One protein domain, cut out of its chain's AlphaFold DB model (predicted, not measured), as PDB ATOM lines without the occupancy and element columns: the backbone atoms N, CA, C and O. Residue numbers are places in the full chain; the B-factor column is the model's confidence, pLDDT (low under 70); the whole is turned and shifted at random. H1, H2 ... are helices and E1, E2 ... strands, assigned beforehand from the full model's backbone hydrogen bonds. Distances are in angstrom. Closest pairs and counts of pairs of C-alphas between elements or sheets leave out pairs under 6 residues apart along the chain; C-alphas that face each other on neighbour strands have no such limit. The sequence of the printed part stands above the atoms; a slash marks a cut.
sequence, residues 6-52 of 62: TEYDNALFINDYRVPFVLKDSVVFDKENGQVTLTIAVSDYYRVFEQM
ATOM      1  N   THR A   6       2.786   6.974 -38.012       65.12
ATOM      2  CA  THR A   6       2.742   7.837 -36.825       65.12
ATOM      3  C   THR A   6       1.572   8.799 -36.929       65.12
ATOM      4  O   THR A   6       1.319   9.357 -37.992       65.12
ATOM      5  N   GLU A   7       0.835   8.968 -35.837       55.62
ATOM      6  CA  GLU A   7      -0.301   9.883 -35.757       55.62
ATOM      7  C   GLU A   7       0.114  11.148 -34.996       55.62
ATOM      8  O   GLU A   7       0.593  11.064 -33.865       55.62
ATOM      9  N   TYR A   8      -0.075  12.314 -35.616       56.50
ATOM     10  CA  TYR A   8       0.109  13.633 -35.002       56.50
ATOM     11  C   TYR A   8      -1.089  14.512 -35.352       56.50
ATOM     12  O   TYR A   8      -1.455  14.582 -36.523       56.50
ATOM     13  N   ASP A   9      -1.687  15.200 -34.377       59.22
ATOM     14  CA  ASP A   9      -2.761  16.186 -34.596       59.22
ATOM     15  C   ASP A   9      -3.875  15.711 -35.560       59.22
ATOM     16  O   ASP A   9      -4.278  16.427 -36.481       59.22
ATOM     17  N   ASN A  10      -4.372  14.480 -35.367       56.59
ATOM     18  CA  ASN A  10      -5.371  13.816 -36.226       56.59
ATOM     19  C   ASN A  10      -4.948  13.650 -37.705       56.59
ATOM     20  O   ASN A  10      -5.795  13.529 -38.594       56.59
ATOM     21  N   ALA A  11      -3.648  13.655 -37.990       58.31
ATOM     22  CA  ALA A  11      -3.077  13.348 -39.291       58.31
ATOM     23  C   ALA A  11      -2.164  12.123 -39.190       58.31
ATOM     24  O   ALA A  11      -1.336  12.009 -38.284       58.31
ATOM     25  N   LEU A  12      -2.314  11.208 -40.143       68.31
ATOM     26  CA  LEU A  12      -1.494  10.008 -40.237       68.31
ATOM     27  C   LEU A  12      -0.307  10.278 -41.155       68.31
ATOM     28  O   LEU A  12      -0.477  10.784 -42.259       68.31
ATOM     29  N   PHE A  13       0.892   9.939 -40.702       65.94
ATOM     30  CA  PHE A  13       2.125  10.053 -41.468       65.94
ATOM     31  C   PHE A  13       2.625   8.658 -41.822       65.94
ATOM     32  O   PHE A  13       2.773   7.812 -40.938       65.94
ATOM     33  N   ILE A  14       2.874   8.421 -43.110       69.25
ATOM     34  CA  ILE A  14       3.438   7.169 -43.622       69.25
ATOM     35  C   ILE A  14       4.764   7.506 -44.280       69.25
ATOM     36  O   ILE A  14       4.777   8.176 -45.310       69.25
ATOM     37  N   ASN A  15       5.871   7.044 -43.695       64.81
ATOM     38  CA  ASN A  15       7.224   7.359 -44.175       64.81
ATOM     39  C   ASN A  15       7.411   8.875 -44.410       64.81
ATOM     40  O   ASN A  15       7.822   9.293 -45.487       64.81
ATOM     41  N   ASP A  16       7.023   9.686 -43.420       69.12
ATOM     42  CA  ASP A  16       7.047  11.159 -43.427       69.12
ATOM     43  C   ASP A  16       6.058  11.859 -44.384       69.12
ATOM     44  O   ASP A  16       5.924  13.084 -44.347       69.12
ATOM     45  N   TYR A  17       5.275  11.116 -45.171       67.69
ATOM     46  CA  TYR A  17       4.194  11.685 -45.979       67.69
ATOM     47  C   TYR A  17       2.917  11.844 -45.158       67.69
ATOM     48  O   TYR A  17       2.363  10.864 -44.658       67.69
ATOM     49  N   ARG A  18       2.413  13.080 -45.063       71.44
ATOM     50  CA  ARG A  18       1.133  13.378 -44.411       71.44
ATOM     51  C   ARG A  18      -0.035  12.875 -45.260       71.44
ATOM     52  O   ARG A  18      -0.243  13.342 -46.377       71.44
ATOM     53  N   VAL A  19      -0.845  12.000 -44.681       72.69
ATOM     54  CA  VAL A  19      -2.114  11.518 -45.228       72.69
ATOM     55  C   VAL A  19      -3.253  12.187 -44.450       72.69
ATOM     56  O   VAL A  19      -3.477  11.876 -43.275       72.69
ATOM     57  N   PRO A  20      -3.957  13.159 -45.053       68.81
ATOM     58  CA  PRO A  20      -5.033  13.867 -44.377       68.81
ATOM     59  C   PRO A  20      -6.332  13.040 -44.349       68.81
ATOM     60  O   PRO A  20      -6.559  12.183 -45.200       68.81
ATOM     61  N   PHE A  21      -7.206  13.346 -43.382       73.12
ATOM     62  CA  PHE A  21      -8.587  12.836 -43.282       73.12
ATOM     63  C   PHE A  21      -8.728  11.310 -43.248       73.12
ATOM     64  O   PHE A  21      -9.726  10.759 -43.719       73.12
ATOM     65  N   VAL A  22      -7.740  10.618 -42.687       73.56
ATOM     66  CA  VAL A  22      -7.855   9.182 -42.447       73.56
ATOM     67  C   VAL A  22      -8.870   8.941 -41.336       73.56
ATOM     68  O   VAL A  22      -8.817   9.566 -40.276       73.56
ATOM     69  N   LEU A  23      -9.807   8.028 -41.579       72.69
ATOM     70  CA  LEU A  23     -10.786   7.641 -40.576       72.69
ATOM     71  C   LEU A  23     -10.092   6.899 -39.436       72.69
ATOM     72  O   LEU A  23      -9.270   6.002 -39.666       72.69
ATOM     73  N   LYS A  24     -10.461   7.253 -38.206       69.69
ATOM     74  CA  LYS A  24      -9.991   6.565 -37.006       69.69
ATOM     75  C   LYS A  24     -10.267   5.060 -37.120       69.69
ATOM     76  O   LYS A  24     -11.307   4.661 -37.637       69.69
ATOM     77  N   ASP A  25      -9.315   4.248 -36.667       75.94
ATOM     78  CA  ASP A  25      -9.391   2.779 -36.666       75.94
ATOM     79  C   ASP A  25      -9.528   2.127 -38.065       75.94
ATOM     80  O   ASP A  25      -9.830   0.942 -38.168       75.94
ATOM     81  N   SER A  26      -9.274   2.866 -39.158       79.00
ATOM     82  CA  SER A  26      -9.359   2.337 -40.536       79.00
ATOM     83  C   SER A  26      -8.041   1.807 -41.111       79.00
ATOM     84  O   SER A  26      -8.014   1.318 -42.243       79.00
ATOM     85  N   VAL A  27      -6.945   1.924 -40.357       79.06
ATOM     86  CA  VAL A  27      -5.610   1.493 -40.788       79.06
ATOM     87  C   VAL A  27      -5.478  -0.018 -40.612       79.06
ATOM     88  O   VAL A  27      -5.523  -0.531 -39.495       79.06
ATOM     89  N   VAL A  28      -5.265  -0.730 -41.715       82.56
ATOM     90  CA  VAL A  28      -5.057  -2.181 -41.739       82.56
ATOM     91  C   VAL A  28      -3.688  -2.475 -42.338       82.56
ATOM     92  O   VAL A  28      -3.362  -1.992 -43.420       82.56
ATOM     93  N   PHE A  29      -2.888  -3.277 -41.636       79.94
ATOM     94  CA  PHE A  29      -1.582  -3.721 -42.113       79.94
ATOM     95  C   PHE A  29      -1.611  -5.205 -42.482       79.94
ATOM     96  O   PHE A  29      -1.778  -6.064 -41.614       79.94
ATOM     97  N   ASP A  30      -1.411  -5.492 -43.765       82.00
ATOM     98  CA  ASP A  30      -1.175  -6.835 -44.279       82.00
ATOM     99  C   ASP A  30       0.323  -7.157 -44.177       82.00
ATOM    100  O   ASP A  30       1.162  -6.610 -44.899       82.00
ATOM    101  N   LYS A  31       0.651  -8.064 -43.254       78.31
ATOM    102  CA  LYS A  31       2.026  -8.503 -42.990       78.31
ATOM    103  C   LYS A  31       2.595  -9.408 -44.079       78.31
ATOM    104  O   LYS A  31       3.814  -9.445 -44.218       78.31
ATOM    105  N   GLU A  32       1.755 -10.147 -44.797       84.00
ATOM    106  CA  GLU A  32       2.204 -11.095 -45.822       84.00
ATOM    107  C   GLU A  32       2.671 -10.346 -47.068       84.00
ATOM    108  O   GLU A  32       3.725 -10.654 -47.624       84.00
ATOM    109  N   ASN A  33       1.928  -9.305 -47.445       83.69
ATOM    110  CA  ASN A  33       2.214  -8.496 -48.629       83.69
ATOM    111  C   ASN A  33       2.966  -7.192 -48.315       83.69
ATOM    112  O   ASN A  33       3.390  -6.482 -49.226       83.69
ATOM    113  N   GLY A  34       3.132  -6.851 -47.032       76.75
ATOM    114  CA  GLY A  34       3.725  -5.582 -46.602       76.75
ATOM    115  C   GLY A  34       2.876  -4.361 -46.974       76.75
ATOM    116  O   GLY A  34       3.413  -3.256 -47.096       76.75
ATOM    117  N   GLN A  35       1.570  -4.552 -47.169       77.38
ATOM    118  CA  GLN A  35       0.643  -3.525 -47.635       77.38
ATOM    119  C   GLN A  35      -0.033  -2.820 -46.454       77.38
ATOM    120  O   GLN A  35      -0.476  -3.455 -45.501       77.38
ATOM    121  N   VAL A  36      -0.140  -1.494 -46.534       75.38
ATOM    122  CA  VAL A  36      -0.950  -0.686 -45.617       75.38
ATOM    123  C   VAL A  36      -2.174  -0.196 -46.379       75.38
ATOM    124  O   VAL A  36      -2.036   0.455 -47.416       75.38
ATOM    125  N   THR A  37      -3.357  -0.486 -45.851       80.19
ATOM    126  CA  THR A  37      -4.641  -0.001 -46.365       80.19
ATOM    127  C   THR A  37      -5.234   0.978 -45.359       80.19
ATOM    128  O   THR A  37      -5.196   0.738 -44.156       80.19
ATOM    129  N   LEU A  38      -5.773   2.091 -45.848       80.81
ATOM    130  CA  LEU A  38      -6.379   3.148 -45.039       80.81
ATOM    131  C   LEU A  38      -7.640   3.670 -45.723       80.81
ATOM    132  O   LEU A  38      -7.740   3.633 -46.950       80.81
ATOM    133  N   THR A  39      -8.604   4.153 -44.938       80.12
ATOM    134  CA  THR A  39      -9.828   4.768 -45.467       80.12
ATOM    135  C   THR A  39      -9.783   6.269 -45.239       80.12
ATOM    136  O   THR A  39      -9.565   6.718 -44.116       80.12
ATOM    137  N   ILE A  40     -10.015   7.047 -46.294       75.69
ATOM    138  CA  ILE A  40     -10.042   8.512 -46.237       75.69
ATOM    139  C   ILE A  40     -11.460   9.051 -46.430       75.69
ATOM    140  O   ILE A  40     -12.215   8.560 -47.271       75.69
ATOM    141  N   ALA A  41     -11.816  10.090 -45.676       74.19
ATOM    142  CA  ALA A  41     -13.051  10.843 -45.877       74.19
ATOM    143  C   ALA A  41     -12.895  11.808 -47.066       74.19
ATOM    144  O   ALA A  41     -12.540  12.977 -46.921       74.19
ATOM    145  N   VAL A  42     -13.151  11.297 -48.271       68.31
ATOM    146  CA  VAL A  42     -12.942  12.020 -49.538       68.31
ATOM    147  C   VAL A  42     -13.766  13.317 -49.639       68.31
ATOM    148  O   VAL A  42     -13.299  14.302 -50.204       68.31
ATOM    149  N   SER A  43     -14.966  13.366 -49.053       68.25
ATOM    150  CA  SER A  43     -15.796  14.581 -49.025       68.25
ATOM    151  C   SER A  43     -15.149  15.727 -48.242       68.25
ATOM    152  O   SER A  43     -15.248  16.883 -48.647       68.25
ATOM    153  N   ASP A  44     -14.465  15.414 -47.139       62.56
ATOM    154  CA  ASP A  44     -13.742  16.410 -46.344       62.56
ATOM    155  C   ASP A  44     -12.437  16.830 -47.031       62.56
ATOM    156  O   ASP A  44     -12.070  18.003 -46.974       62.56
ATOM    157  N   TYR A  45     -11.790  15.903 -47.749       64.88
ATOM    158  CA  TYR A  45     -10.637  16.200 -48.599       64.88
ATOM    159  C   TYR A  45     -10.976  17.221 -49.693       64.88
ATOM    160  O   TYR A  45     -10.299  18.243 -49.796       64.88
ATOM    161  N   TYR A  46     -12.042  16.992 -50.469       63.72
ATOM    162  CA  TYR A  46     -12.444  17.923 -51.530       63.72
ATOM    163  C   TYR A  46     -12.874  19.281 -50.981       63.72
ATOM    164  O   TYR A  46     -12.459  20.301 -51.523       63.72
ATOM    165  N   ARG A  47     -13.614  19.314 -49.863       63.59
ATOM    166  CA  ARG A  47     -14.020  20.579 -49.229       63.59
ATOM    167  C   ARG A  47     -12.820  21.458 -48.873       63.59
ATOM    168  O   ARG A  47     -12.902  22.670 -49.024       63.59
ATOM    169  N   VAL A  48     -11.725  20.874 -48.386       61.94
ATOM    170  CA  VAL A  48     -10.514  21.641 -48.054       61.94
ATOM    171  C   VAL A  48      -9.707  21.975 -49.303       61.94
ATOM    172  O   VAL A  48      -9.248  23.104 -49.420       61.94
ATOM    173  N   PHE A  49      -9.586  21.059 -50.266       62.31
ATOM    174  CA  PHE A  49      -8.888  21.333 -51.526       62.31
ATOM    175  C   PHE A  49      -9.526  22.494 -52.309       62.31
ATOM    176  O   PHE A  49      -8.816  23.307 -52.888       62.31
ATOM    177  N   GLU A  50     -10.855  22.614 -52.277       61.22
ATOM    178  CA  GLU A  50     -11.592  23.740 -52.870       61.22
ATOM    179  C   GLU A  50     -11.462  25.052 -52.073       61.22
ATOM    180  O   GLU A  50     -11.697  26.127 -52.621       61.22
ATOM    181  N   GLN A  51     -11.104  24.979 -50.787       57.69
ATOM    182  CA  GLN A  51     -10.937  26.138 -49.897       57.69
ATOM    183  C   GLN A  51      -9.486  26.613 -49.775       57.69
ATOM    184  O   GLN A  51      -9.247  27.708 -49.269       57.69
ATOM    185  N   MET A  52      -8.517  25.806 -50.201       55.84
ATOM    186  CA  MET A  52      -7.119  26.209 -50.240       55.84
ATOM    187  C   MET A  52      -6.918  27.136 -51.441       55.84
ATOM    188  O   MET A  52      -6.935  26.690 -52.587       55.84
TER     189      MET A  52
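This is residues 6 to 52 of the 62 residues of an uncharacterized protein of Streptococcus danieliae (UniProt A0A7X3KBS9). Three small pieces are loosely joined: a little sheet of three strands, E1, E2 and E3, lies to one side of a long line that has the two-stranded hairpin E4 and E5 at one end and the short helix H1 at the other. The hairpin's tip, residues 30 to 35, and residues 46 to 52, of which 46 to 49 belong to H1, stick out at the two ends and make the length. The printed part has 47 residues with five named strands and then one named helix, in the order E1, E2, E3, E4, E5, H1, and its class is mixed, helices and strands. Both sheets, in the orders E1 - E2 - E3 and E4 - E5, are antiparallel. The whole is loose, with a radius of gyration of the C-alphas of 12.0 A and spans of 39 by 19 by 15 A.

E1, residues 6 to 8, begins with C-alpha 6 at (2.742, 7.837, -36.825) and is 6.6 A long from first to last C-alpha. E2, residues 11 to 14, is the longest strand by residues and measures 10.0 A. E3, residues 17 to 19, measures 6.4 A. E4, residues 28 to 30, begins with C-alpha 28 at (-5.057, -2.181, -41.739) and measures 6.6 A, and E5, residues 35 to 37, measures 6.5 A. H1, residues 42 to 49, is 10.3 A long and ends with C-alpha 49 at (-8.888, 21.333, -51.526).

E1, E2 and E3 form a meander, each strand the antiparallel neighbour of the one before, with E1 and E3 as edge strands. E1 and E2 form a hairpin at 153 degrees between directions; C-alphas 7 and 12 face each other at 4.6 A, and N 11 and O 8 are within hydrogen-bond range at 2.8 A. E2 and E3 form a hairpin at 137 degrees; C-alphas 13 and 18 face each other at 4.5 A, and N 19 and O 12 are 2.7 A apart. E4 and E5, a hairpin at 161 degrees, are apart from E1, E2 and E3; C-alphas 29 and 36 face each other at 4.7 A, and N 28 and O 37 are 2.8 A apart. H1 is not on the sheet of E1, E2 and E3, and it is apart from E4. In H1 every O i to N i+4 pair is within hydrogen-bond range.

The two C-alphas farthest apart, those of Glu 32 and Gln 51, are 39.7 A apart. Without the stretches that stand free, the body of 34 residues spans 24 by 19 by 13 A. The printed part has no cut. The link from E3 to E4, 8 residues, is short, and the other links are tight. The mean pLDDT of the printed part is 70.1, and residues 6 to 17, 20, 24 and 42 to 52 are under 70.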